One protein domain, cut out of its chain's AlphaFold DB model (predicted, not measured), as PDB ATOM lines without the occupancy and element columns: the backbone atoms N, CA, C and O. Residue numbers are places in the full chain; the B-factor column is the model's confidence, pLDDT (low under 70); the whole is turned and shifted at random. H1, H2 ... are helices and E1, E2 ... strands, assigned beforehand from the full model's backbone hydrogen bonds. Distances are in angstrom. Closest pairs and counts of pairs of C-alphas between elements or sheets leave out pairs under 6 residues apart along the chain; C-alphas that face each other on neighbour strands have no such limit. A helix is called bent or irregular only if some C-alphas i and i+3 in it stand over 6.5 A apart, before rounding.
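This is residues 582 to 624 and 693 to 743 of the 743 residues of the protein "Putative multidrug resistance-associated protein" of Trypanosoma cruzi (UniProt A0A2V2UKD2). Two long, bent antiparallel strands, E1 and E2, form a ribbon along the longest axis, with short E3 beside E1; H2 packs on the ribbon and H1 grazes E1. The 94 printed residues, of mixed class, hold H1, E1, E2, H2 and E3 in that order, the antiparallel sheet running E2, E1, E3. The whole is loose, radius of gyration of the C-alphas 17.0 A, spanning 65 by 32 by 18 A.

H1, residues 586 to 594, begins at C-alpha (176.506, 153.093, 247.971). E1, 603 to 619, spans 42.4 A and bends by 66 degrees at 609; E2, 694 to 710, spans 41.1 A and bends by 61 degrees at 706. H2 is 725 to 732; E3, 737 to 742, ends at C-alpha (182.462, 149.709, 239.589).

The sheet is twisted. N 697 and O 616 of E2 and E1 are 2.9 A apart, N 611 and O 740 of E1 and E3 2.9 A, within hydrogen-bond range. H1 only grazes the sheet; its closest C-alphas to E1 are Ile 586 and Ala 605, 6.4 A. H2 is on the sheet, the C-alphas of Ile 612 and Ala 731 being closest to E1 at 7.0 A. E2, H2 and E3 form a split strand-helix-strand unit, E1 between its two strands, with a right-handed crossover. In H1 and H2 every O i to N i+4 pair is within range.

Residues 625 to 692 are not printed; C-alphas 624 and 693 are 12.4 A apart. The link E2 to H2 is long. Residues 582, 594 to 601, 620 to 624 and 693 to 694 have pLDDT under 70.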
ATOM      1  N   SER A 582     183.134 159.052 239.191       65.00
ATOM      2  CA  SER A 582     183.552 157.670 238.918       65.00
ATOM      3  C   SER A 582     183.110 156.729 240.039       65.00
ATOM      4  O   SER A 582     182.831 155.564 239.783       65.00
ATOM      5  N   VAL A 583     182.995 157.263 241.258       76.88
ATOM      6  CA  VAL A 583     182.522 156.561 242.456       76.88
ATOM      7  C   VAL A 583     181.020 156.775 242.629       76.88
ATOM      8  O   VAL A 583     180.533 157.915 242.625       76.88
ATOM      9  N   MET A 584     180.282 155.679 242.777       81.44
ATOM     10  CA  MET A 584     178.835 155.688 242.964       81.44
ATOM     11  C   MET A 584     178.450 155.876 244.437       81.44
ATOM     12  O   MET A 584     179.181 155.515 245.354       81.44
ATOM     13  N   ASP A 585     177.259 156.431 244.688       84.44
ATOM     14  CA  ASP A 585     176.702 156.413 246.044       84.44
ATOM     15  C   ASP A 585     176.262 154.982 246.385       84.44
ATOM     16  O   ASP A 585     175.408 154.396 245.707       84.44
ATOM     17  N   ILE A 586     176.813 154.435 247.470       85.44
ATOM     18  CA  ILE A 586     176.506 153.093 247.971       85.44
ATOM     19  C   ILE A 586     175.002 152.882 248.219       85.44
ATOM     20  O   ILE A 586     174.503 151.764 248.114       85.44
ATOM     21  N   ARG A 587     174.230 153.948 248.484       83.00
ATOM     22  CA  ARG A 587     172.764 153.868 248.623       83.00
ATOM     23  C   ARG A 587     172.093 153.360 247.352       83.00
ATOM     24  O   ARG A 587     171.147 152.577 247.435       83.00
ATOM     25  N   SER A 588     172.573 153.795 246.190       82.19
ATOM     26  CA  SER A 588     172.055 153.367 244.891       82.19
ATOM     27  C   SER A 588     172.336 151.883 244.661       82.19
ATOM     28  O   SER A 588     171.436 151.148 244.257       82.19
ATOM     29  N   TYR A 589     173.544 151.434 245.009       80.75
ATOM     30  CA  TYR A 589     173.940 150.029 244.941       80.75
ATOM     31  C   TYR A 589     173.095 149.150 245.879       80.75
ATOM     32  O   TYR A 589     172.448 148.201 245.437       80.75
ATOM     33  N   ASN A 590     172.983 149.542 247.152       81.06
ATOM     34  CA  ASN A 590     172.192 148.826 248.156       81.06
ATOM     35  C   ASN A 590     170.703 148.741 247.775       81.06
ATOM     36  O   ASN A 590     170.042 147.748 248.066       81.06
ATOM     37  N   THR A 591     170.152 149.765 247.114       79.88
ATOM     38  CA  THR A 591     168.750 149.757 246.655       79.88
ATOM     39  C   THR A 591     168.532 148.768 245.510       79.88
ATOM     40  O   THR A 591     167.545 148.037 245.522       79.88
ATOM     41  N   ALA A 592     169.467 148.691 244.556       76.31
ATOM     42  CA  ALA A 592     169.413 147.707 243.476       76.31
ATOM     43  C   ALA A 592     169.540 146.267 244.006       76.31
ATOM     44  O   ALA A 592     168.808 145.375 243.575       76.31
ATOM     45  N   GLN A 593     170.412 146.053 244.993       73.81
ATOM     46  CA  GLN A 593     170.629 144.744 245.611       73.81
ATOM     47  C   GLN A 593     169.429 144.293 246.467       73.81
ATOM     48  O   GLN A 593     169.041 143.127 246.431       73.81
ATOM     49  N   ARG A 594     168.765 145.226 247.171       69.69
ATOM     50  CA  ARG A 594     167.503 144.961 247.895       69.69
ATOM     51  C   ARG A 594     166.388 144.443 246.991       69.69
ATOM     52  O   ARG A 594     165.546 143.684 247.453       69.69
ATOM     53  N   ALA A 595     166.373 144.850 245.724       66.00
ATOM     54  CA  ALA A 595     165.375 144.390 244.766       66.00
ATOM     55  C   ALA A 595     165.619 142.947 244.278       66.00
ATOM     56  O   ALA A 595     164.738 142.382 243.638       66.00
ATOM     57  N   SER A 596     166.791 142.353 244.550       66.62
ATOM     58  CA  SER A 596     167.251 141.124 243.888       66.62
ATOM     59  C   SER A 596     167.565 139.919 244.803       66.62
ATOM     60  O   SER A 596     167.736 138.830 244.259       66.62
ATOM     61  N   ALA A 597     167.580 140.020 246.147       65.88
ATOM     62  CA  ALA A 597     167.795 138.847 247.027       65.88
ATOM     63  C   ALA A 597     167.283 138.984 248.487       65.88
ATOM     64  O   ALA A 597     167.214 140.077 249.041       65.88
ATOM     65  N   GLY A 598     166.970 137.841 249.128       51.22
ATOM     66  CA  GLY A 598     166.350 137.712 250.465       51.22
ATOM     67  C   GLY A 598     167.287 137.664 251.688       51.22
ATOM     68  O   GLY A 598     166.816 137.462 252.803       51.22
ATOM     69  N   SER A 599     168.595 137.863 251.518       54.50
ATOM     70  CA  SER A 599     169.549 138.070 252.618       54.50
ATOM     71  C   SER A 599     170.451 139.244 252.252       54.50
ATOM     72  O   SER A 599     171.125 139.197 251.226       54.50
ATOM     73  N   TRP A 600     170.421 140.314 253.051       60.59
ATOM     74  CA  TRP A 600     171.138 141.556 252.766       60.59
ATOM     75  C   TRP A 600     172.026 141.939 253.952       60.59
ATOM     76  O   TRP A 600     171.566 142.042 255.088       60.59
ATOM     77  N   CYS A 601     173.311 142.157 253.686       63.56
ATOM     78  CA  CYS A 601     174.210 142.848 254.601       63.56
ATOM     79  C   CYS A 601     174.358 144.283 254.098       63.56
ATOM     80  O   CYS A 601     174.594 144.498 252.913       63.56
ATOM     81  N   GLU A 602     174.209 145.275 254.976       77.12
ATOM     82  CA  GLU A 602     174.433 146.664 254.580       77.12
ATOM     83  C   GLU A 602     175.937 146.873 254.346       77.12
ATOM     84  O   GLU A 602     176.745 146.767 255.272       77.12
ATOM     85  N   LEU A 603     176.322 147.124 253.096       85.69
ATOM     86  CA  LEU A 603     177.704 147.382 252.703       85.69
ATOM     87  C   LEU A 603     177.993 148.886 252.796       85.69
ATOM     88  O   LEU A 603     177.117 149.720 252.551       85.69
ATOM     89  N   ALA A 604     179.219 149.222 253.194       87.50
ATOM     90  CA  ALA A 604     179.728 150.590 253.266       87.50
ATOM     91  C   ALA A 604     180.478 151.001 251.990       87.50
ATOM     92  O   ALA A 604     180.413 152.164 251.605       87.50
ATOM     93  N   ALA A 605     181.172 150.061 251.348       89.94
ATOM     94  CA  ALA A 605     181.877 150.259 250.085       89.94
ATOM     95  C   ALA A 605     182.026 148.921 249.356       89.94
ATOM     96  O   ALA A 605     182.168 147.881 250.008       89.94
ATOM     97  N   VAL A 606     182.004 148.949 248.025       90.31
ATOM     98  CA  VAL A 606     182.131 147.757 247.184       90.31
ATOM     99  C   VAL A 606     183.027 148.088 246.001       90.31
ATOM    100  O   VAL A 606     182.819 149.082 245.328       90.31
ATOM    101  N   PHE A 607     184.008 147.239 245.739       91.06
ATOM    102  CA  PHE A 607     184.760 147.225 244.493       91.06
ATOM    103  C   PHE A 607     184.317 145.986 243.716       91.06
ATOM    104  O   PHE A 607     184.403 144.883 244.253       91.06
ATOM    105  N   GLU A 608     183.851 146.145 242.478       89.00
ATOM    106  CA  GLU A 608     183.448 145.036 241.601       89.00
ATOM    107  C   GLU A 608     184.359 144.959 240.373       89.00
ATOM    108  O   GLU A 608     184.189 145.736 239.431       89.00
ATOM    109  N   ASN A 609     185.308 144.015 240.368       90.00
ATOM    110  CA  ASN A 609     186.261 143.777 239.274       90.00
ATOM    111  C   ASN A 609     186.911 145.072 238.765       90.00
ATOM    112  O   ASN A 609     186.925 145.358 237.567       90.00
ATOM    113  N   THR A 610     187.417 145.877 239.697       88.00
ATOM    114  CA  THR A 610     187.868 147.237 239.396       88.00
ATOM    115  C   THR A 610     189.324 147.308 238.969       88.00
ATOM    116  O   THR A 610     190.216 146.791 239.648       88.00
ATOM    117  N   ASP A 611     189.564 148.015 237.864       89.06
ATOM    118  CA  ASP A 611     190.898 148.382 237.398       89.06
ATOM    119  C   ASP A 611     191.152 149.860 237.689       89.06
ATOM    120  O   ASP A 611     190.560 150.753 237.068       89.06
ATOM    121  N   ILE A 612     192.063 150.110 238.630       87.06
ATOM    122  CA  ILE A 612     192.443 151.452 239.072       87.06
ATOM    123  C   ILE A 612     193.705 151.860 238.322       87.06
ATOM    124  O   ILE A 612     194.761 151.220 238.444       87.06
ATOM    125  N   THR A 613     193.610 152.948 237.564       84.69
ATOM    126  CA  THR A 613     194.691 153.416 236.698       84.69
ATOM    127  C   THR A 613     195.209 154.773 237.148       84.69
ATOM    128  O   THR A 613     194.475 155.635 237.631       84.69
ATOM    129  N   ALA A 614     196.521 154.955 237.020       83.75
ATOM    130  CA  ALA A 614     197.140 156.271 237.049       83.75
ATOM    131  C   ALA A 614     197.549 156.668 235.644       83.75
ATOM    132  O   ALA A 614     197.984 155.832 234.856       83.75
ATOM    133  N   LEU A 615     197.482 157.958 235.362       80.69
ATOM    134  CA  LEU A 615     197.904 158.503 234.085       80.69
ATOM    135  C   LEU A 615     199.330 159.024 234.203       80.69
ATOM    136  O   LEU A 615     199.651 159.806 235.100       80.69
ATOM    137  N   VAL A 616     200.195 158.568 233.300       80.56
ATOM    138  CA  VAL A 616     201.596 158.981 233.241       80.56
ATOM    139  C   VAL A 616     201.789 159.896 232.034       80.56
ATOM    140  O   VAL A 616     201.517 159.469 230.911       80.56
ATOM    141  N   PRO A 617     202.279 161.135 232.225       80.00
ATOM    142  CA  PRO A 617     202.521 162.042 231.117       80.00
ATOM    143  C   PRO A 617     203.764 161.623 230.320       80.00
ATOM    144  O   PRO A 617     204.876 161.574 230.847       80.00
ATOM    145  N   VAL A 618     203.592 161.383 229.025       76.31
ATOM    146  CA  VAL A 618     204.645 161.132 228.040       76.31
ATOM    147  C   VAL A 618     204.778 162.348 227.137       76.31
ATOM    148  O   VAL A 618     203.805 162.870 226.608       76.31
ATOM    149  N   LYS A 619     205.998 162.854 226.976       71.25
ATOM    150  CA  LYS A 619     206.244 164.058 226.182       71.25
ATOM    151  C   LYS A 619     206.083 163.763 224.691       71.25
ATOM    152  O   LYS A 619     206.761 162.889 224.160       71.25
ATOM    153  N   LEU A 620     205.257 164.553 224.012       58.69
ATOM    154  CA  LEU A 620     205.076 164.465 222.566       58.69
ATOM    155  C   LEU A 620     206.242 165.137 221.816       58.69
ATOM    156  O   LEU A 620     206.811 166.126 222.304       58.69
ATOM    157  N   PRO A 621     206.597 164.648 220.612       54.75
ATOM    158  CA  PRO A 621     207.616 165.274 219.781       54.75
ATOM    159  C   PRO A 621     207.247 166.728 219.443       54.75
ATOM    160  O   PRO A 621     206.091 167.075 219.181       54.75
ATOM    161  N   ARG A 622     208.254 167.610 219.469       51.47
ATOM    162  CA  ARG A 622     208.077 169.046 219.214       51.47
ATOM    163  C   ARG A 622     207.703 169.272 217.754       51.47
ATOM    164  O   ARG A 622     208.496 169.006 216.858       51.47
ATOM    165  N   LEU A 623     206.512 169.814 217.526       47.06
ATOM    166  CA  LEU A 623     206.059 170.185 216.187       47.06
ATOM    167  C   LEU A 623     206.469 171.629 215.885       47.06
ATOM    168  O   LEU A 623     206.261 172.530 216.702       47.06
ATOM    169  N   THR A 624     207.016 171.869 214.694       40.47
ATOM    170  CA  THR A 624     207.312 173.220 214.206       40.47
ATOM    171  C   THR A 624     206.016 174.000 214.010       40.47
ATOM    172  O   THR A 624     205.145 173.601 213.239       40.47
ATOM    173  N   ARG A 693     204.335 169.586 224.870       64.25
ATOM    174  CA  ARG A 693     203.018 168.927 224.992       64.25
ATOM    175  C   ARG A 693     203.153 167.495 225.503       64.25
ATOM    176  O   ARG A 693     204.196 166.872 225.297       64.25
ATOM    177  N   PHE A 694     202.106 166.981 226.149       67.31
ATOM    178  CA  PHE A 694     202.112 165.678 226.819       67.31
ATOM    179  C   PHE A 694     200.909 164.821 226.416       67.31
ATOM    180  O   PHE A 694     199.802 165.329 226.263       67.31
ATOM    181  N   GLU A 695     201.152 163.526 226.284       70.44
ATOM    182  CA  GLU A 695     200.175 162.450 226.180       70.44
ATOM    183  C   GLU A 695     200.018 161.760 227.539       70.44
ATOM    184  O   GLU A 695     200.996 161.638 228.266       70.44
ATOM    185  N   LEU A 696     198.815 161.332 227.918       72.56
ATOM    186  CA  LEU A 696     198.547 160.691 229.202       72.56
ATOM    187  C   LEU A 696     198.347 159.197 228.968       72.56
ATOM    188  O   LEU A 696     197.277 158.771 228.553       72.56
ATOM    189  N   LEU A 697     199.369 158.393 229.251       76.50
ATOM    190  CA  LEU A 697     199.250 156.945 229.108       76.50
ATOM    191  C   LEU A 697     198.649 156.325 230.375       76.50
ATOM    192  O   LEU A 697     199.161 156.583 231.475       76.50
ATOM    193  N   PRO A 698     197.609 155.480 230.257       80.38
ATOM    194  CA  PRO A 698     197.062 154.758 231.393       80.38
ATOM    195  C   PRO A 698     198.053 153.692 231.869       80.38
ATOM    196  O   PRO A 698     198.563 152.875 231.103       80.38
ATOM    197  N   LYS A 699     198.317 153.688 233.172       84.38
ATOM    198  CA  LYS A 699     199.119 152.690 233.873       84.38
ATOM    199  C   LYS A 699     198.268 152.070 234.973       84.38
ATOM    200  O   LYS A 699     198.021 152.698 236.002       84.38
ATOM    201  N   ASN A 700     197.853 150.822 234.778       84.12
ATOM    202  CA  ASN A 700     197.056 150.091 235.766       84.12
ATOM    203  C   ASN A 700     197.904 149.836 237.021       84.12
ATOM    204  O   ASN A 700     198.912 149.128 236.945       84.12
ATOM    205  N   ILE A 701     197.504 150.422 238.154       87.06
ATOM    206  CA  ILE A 701     198.166 150.232 239.451       87.06
ATOM    207  C   ILE A 701     197.569 149.024 240.166       87.06
ATOM    208  O   ILE A 701     198.310 148.189 240.678       87.06
ATOM    209  N   LEU A 702     196.239 148.927 240.182       88.88
ATOM    210  CA  LEU A 702     195.503 147.796 240.740       88.88
ATOM    211  C   LEU A 702     194.628 147.190 239.642       88.88
ATOM    212  O   LEU A 702     194.121 147.920 238.790       88.88
ATOM    213  N   ARG A 703     194.504 145.862 239.638       91.38
ATOM    214  CA  ARG A 703     193.795 145.104 238.602       91.38
ATOM    215  C   ARG A 703     192.789 144.156 239.236       91.38
ATOM    216  O   ARG A 703     193.143 143.501 240.216       91.38
ATOM    217  N   ALA A 704     191.602 144.065 238.646       88.81
ATOM    218  CA  ALA A 704     190.519 143.162 239.017       88.81
ATOM    219  C   ALA A 704     190.249 143.132 240.533       88.81
ATOM    220  O   ALA A 704     190.125 142.067 241.140       88.81
ATOM    221  N   VAL A 705     190.201 144.307 241.168       89.94
ATOM    222  CA  VAL A 705     189.956 144.401 242.608       89.94
ATOM    223  C   VAL A 705     188.472 144.183 242.881       89.94
ATOM    224  O   VAL A 705     187.635 144.976 242.442       89.94
ATOM    225  N   SER A 706     188.176 143.125 243.637       91.19
ATOM    226  CA  SER A 706     186.832 142.774 244.101       91.19
ATOM    227  C   SER A 706     186.821 142.664 245.621       91.19
ATOM    228  O   SER A 706     187.408 141.738 246.181       91.19
ATOM    229  N   ILE A 707     186.233 143.655 246.296       90.75
ATOM    230  CA  ILE A 707     186.260 143.790 247.760       90.75
ATOM    231  C   ILE A 707     184.917 144.330 248.245       90.75
ATOM    232  O   ILE A 707     184.475 145.381 247.794       90.75
ATOM    233  N   GLU A 708     184.325 143.669 249.234       89.62
ATOM    234  CA  GLU A 708     183.130 144.137 249.935       89.62
ATOM    235  C   GLU A 708     183.493 144.583 251.355       89.62
ATOM    236  O   GLU A 708     184.089 143.831 252.131       89.62
ATOM    237  N   ILE A 709     183.136 145.817 251.712       90.88
ATOM    238  CA  ILE A 709     183.388 146.388 253.037       90.88
ATOM    239  C   ILE A 709     182.056 146.466 253.797       90.88
ATOM    240  O   ILE A 709     181.218 147.305 253.465       90.88
ATOM    241  N   PRO A 710     181.835 145.626 254.825       88.69
ATOM    242  CA  PRO A 710     180.593 145.631 255.594       88.69
ATOM    243  C   PRO A 710     180.460 146.879 256.473       88.69
ATOM    244  O   PRO A 710     181.418 147.328 257.104       88.69
ATOM    245  N   LYS A 711     179.243 147.424 256.566       88.56
ATOM    246  CA  LYS A 711     178.949 148.577 257.421       88.56
ATOM    247  C   LYS A 711     179.047 148.197 258.900       88.56
ATOM    248  O   LYS A 711     178.589 147.137 259.321       88.56
ATOM    249  N   GLY A 712     179.640 149.084 259.701       87.00
ATOM    250  CA  GLY A 712     179.750 148.911 261.155       87.00
ATOM    251  C   GLY A 712     180.778 147.868 261.611       87.00
ATOM    252  O   GLY A 712     180.813 147.541 262.793       87.00
ATOM    253  N   LYS A 713     181.619 147.351 260.706       89.56
ATOM    254  CA  LYS A 713     182.735 146.455 261.039       89.56
ATOM    255  C   LYS A 713     184.075 147.125 260.730       89.56
ATOM    256  O   LYS A 713     184.169 147.965 259.838       89.56
ATOM    257  N   LEU A 714     185.115 146.741 261.469       90.81
ATOM    258  CA  LEU A 714     186.486 147.178 261.213       90.81
ATOM    259  C   LEU A 714     187.119 146.294 260.131       90.81
ATOM    260  O   LEU A 714     187.347 145.107 260.359       90.81
ATOM    261  N   THR A 715     187.442 146.885 258.983       89.69
ATOM    262  CA  THR A 715     188.187 146.220 257.906       89.69
ATOM    263  C   THR A 715     189.657 146.616 257.975       89.69
ATOM    264  O   THR A 715     189.983 147.802 258.014       89.69
ATOM    265  N   VAL A 716     190.556 145.629 257.979       92.00
ATOM    266  CA  VAL A 716     192.009 145.842 258.056       92.00
ATOM    267  C   VAL A 716     192.654 145.448 256.728       92.00
ATOM    268  O   VAL A 716     192.469 144.329 256.258       92.00
ATOM    269  N   ILE A 717     193.431 146.358 256.133       90.06
ATOM    270  CA  ILE A 717     194.158 146.131 254.873       90.06
ATOM    271  C   ILE A 717     195.654 146.017 255.186       90.06
ATOM    272  O   ILE A 717     196.278 146.985 255.624       90.06
ATOM    273  N   ILE A 718     196.246 144.845 254.945       93.31
ATOM    274  CA  ILE A 718     197.647 144.533 255.277       93.31
ATOM    275  C   ILE A 718     198.419 144.201 253.995       93.31
ATOM    276  O   ILE A 718     197.876 143.618 253.063       93.31
ATOM    277  N   GLY A 719     199.695 144.584 253.930       92.25
ATOM    278  CA  GLY A 719     200.579 144.235 252.818       92.25
ATOM    279  C   GLY A 719     201.926 144.961 252.882       92.25
ATOM    280  O   GLY A 719     202.045 145.950 253.613       92.25
ATOM    281  N   PRO A 720     202.929 144.533 252.099       92.56
ATOM    282  CA  PRO A 720     204.263 145.138 252.080       92.56
ATOM    283  C   PRO A 720     204.244 146.597 251.594       92.56
ATOM    284  O   PRO A 720     203.293 147.054 250.954       92.56
ATOM    285  N   THR A 721     205.275 147.379 251.904       90.50
ATOM    286  CA  THR A 721     205.428 148.753 251.393       90.50
ATOM    287  C   THR A 721     205.379 148.770 249.860       90.50
ATOM    288  O   THR A 721     205.988 147.934 249.204       90.50
ATOM    289  N   GLY A 722     204.603 149.694 249.277       85.38
ATOM    290  CA  GLY A 722     204.401 149.774 247.822       85.38
ATOM    291  C   GLY A 722     203.307 148.864 247.239       85.38
ATOM    292  O   GLY A 722     203.038 148.953 246.049       85.38
ATOM    293  N   SER A 723     202.607 148.058 248.048       88.12
ATOM    294  CA  SER A 723     201.552 147.140 247.571       88.12
ATOM    295  C   SER A 723     200.225 147.800 247.135       88.12
ATOM    296  O   SER A 723     199.227 147.106 246.989       88.12
ATOM    297  N   GLY A 724     200.163 149.131 247.016       88.00
ATOM    298  CA  GLY A 724     198.956 149.847 246.568       88.00
ATOM    299  C   GLY A 724     197.853 150.066 247.616       88.00
ATOM    300  O   GLY A 724     196.772 150.519 247.260       88.00
ATOM    301  N   LYS A 725     198.110 149.823 248.912       91.06
ATOM    302  CA  LYS A 725     197.126 150.052 250.002       91.06
ATOM    303  C   LYS A 725     196.561 151.476 250.010       91.06
ATOM    304  O   LYS A 725     195.355 151.668 250.084       91.06
ATOM    305  N   THR A 726     197.438 152.474 249.915       90.50
ATOM    306  CA  THR A 726     197.043 153.890 249.866       90.50
ATOM    307  C   THR A 726     196.284 154.209 248.581       90.50
ATOM    308  O   THR A 726     195.296 154.929 248.625       90.50
ATOM    309  N   THR A 727     196.698 153.629 247.451       90.06
ATOM    310  CA  THR A 727     196.024 153.789 246.155       90.06
ATOM    311  C   THR A 727     194.596 153.250 246.186       90.06
ATOM    312  O   THR A 727     193.705 153.895 245.650       90.06
ATOM    313  N   LEU A 728     194.359 152.118 246.853       89.19
ATOM    314  CA  LEU A 728     193.021 151.545 247.010       89.19
ATOM    315  C   LEU A 728     192.076 152.491 247.774       89.19
ATOM    316  O   LEU A 728     190.940 152.699 247.360       89.19
ATOM    317  N   LEU A 729     192.556 153.111 248.857       88.94
ATOM    318  CA  LEU A 729     191.775 154.093 249.619       88.94
ATOM    319  C   LEU A 729     191.554 155.393 248.834       88.94
ATOM    320  O   LEU A 729     190.462 155.949 248.857       88.94
ATOM    321  N   ALA A 730     192.568 155.860 248.110       87.31
ATOM    322  CA  ALA A 730     192.456 157.041 247.262       87.31
ATOM    323  C   ALA A 730     191.482 156.822 246.086       87.31
ATOM    324  O   ALA A 730     190.752 157.733 245.706       87.31
ATOM    325  N   ALA A 731     191.405 155.600 245.548       86.38
ATOM    326  CA  ALA A 731     190.404 155.232 244.549       86.38
ATOM    327  C   ALA A 731     188.974 155.281 245.111       86.38
ATOM    328  O   ALA A 731     188.086 155.781 244.428       86.38
ATOM    329  N   LEU A 732     188.762 154.867 246.369       86.88
ATOM    330  CA  LEU A 732     187.469 155.017 247.056       86.88
ATOM    331  C   LEU A 732     187.048 156.493 247.186       86.88
ATOM    332  O   LEU A 732     185.867 156.820 247.111       86.88
ATOM    333  N   LEU A 733     188.017 157.393 247.374       85.38
ATOM    334  CA  LEU A 733     187.791 158.841 247.426       85.38
ATOM    335  C   LEU A 733     187.600 159.472 246.034       85.38
ATOM    336  O   LEU A 733     187.313 160.665 245.937       85.38
ATOM    337  N   GLY A 734     187.748 158.690 244.960       80.44
ATOM    338  CA  GLY A 734     187.647 159.158 243.580       80.44
ATOM    339  C   GLY A 734     188.868 159.939 243.093       80.44
ATOM    340  O   GLY A 734     188.754 160.683 242.123       80.44
ATOM    341  N   GLU A 735     190.030 159.798 243.741       80.94
ATOM    342  CA  GLU A 735     191.282 160.439 243.303       80.94
ATOM    343  C   GLU A 735     191.942 159.716 242.120       80.94
ATOM    344  O   GLU A 735     192.766 160.303 241.417       80.94
ATOM    345  N   TYR A 736     191.586 158.450 241.891       82.81
ATOM    346  CA  TYR A 736     192.063 157.654 240.762       82.81
ATOM    347  C   TYR A 736     190.925 157.333 239.798       82.81
ATOM    348  O   TYR A 736     189.759 157.233 240.183       82.81
ATOM    349  N   GLU A 737     191.284 157.159 238.529       80.38
ATOM    350  CA  GLU A 737     190.336 156.793 237.488       80.38
ATOM    351  C   GLU A 737     190.077 155.283 237.519       80.38
ATOM    352  O   GLU A 737     190.998 154.466 237.627       80.38
ATOM    353  N   VAL A 738     188.796 154.924 237.453       81.94
ATOM    354  CA  VAL A 738     188.330 153.540 237.365       81.94
ATOM    355  C   VAL A 738     188.049 153.270 235.893       81.94
ATOM    356  O   VAL A 738     187.118 153.835 235.328       81.94
ATOM    357  N   THR A 739     188.886 152.449 235.261       80.56
ATOM    358  CA  THR A 739     188.774 152.159 233.814       80.56
ATOM    359  C   THR A 739     187.879 150.968 233.515       80.56
ATOM    360  O   THR A 739     187.212 150.929 232.484       80.56
ATOM    361  N   HIS A 740     187.846 150.006 234.433       83.50
ATOM    362  CA  HIS A 740     187.003 148.823 234.367       83.50
ATOM    363  C   HIS A 740     186.398 148.560 235.748       83.50
ATOM    364  O   HIS A 740     187.012 148.913 236.755       83.50
ATOM    365  N   GLY A 741     185.215 147.947 235.789       84.75
ATOM    366  CA  GLY A 741     184.494 147.655 237.031       84.75
ATOM    367  C   GLY A 741     183.701 148.835 237.602       84.75
ATOM    368  O   GLY A 741     183.462 149.834 236.922       84.75
ATOM    369  N   ARG A 742     183.244 148.693 238.853       85.94
ATOM    370  CA  ARG A 742     182.462 149.709 239.589       85.94
ATOM    371  C   ARG A 742     182.942 149.855 241.035       85.94
ATOM    372  O   ARG A 742     183.292 148.849 241.652       85.94
ATOM    373  N   VAL A 743     182.938 151.092 241.542       85.75
ATOM    374  CA  VAL A 743     183.306 151.478 242.921       85.75
ATOM    375  C   VAL A 743     182.164 152.236 243.583       85.75
ATOM    376  O   VAL A 743     181.601 153.134 242.907       85.75
TER     377      VAL A 743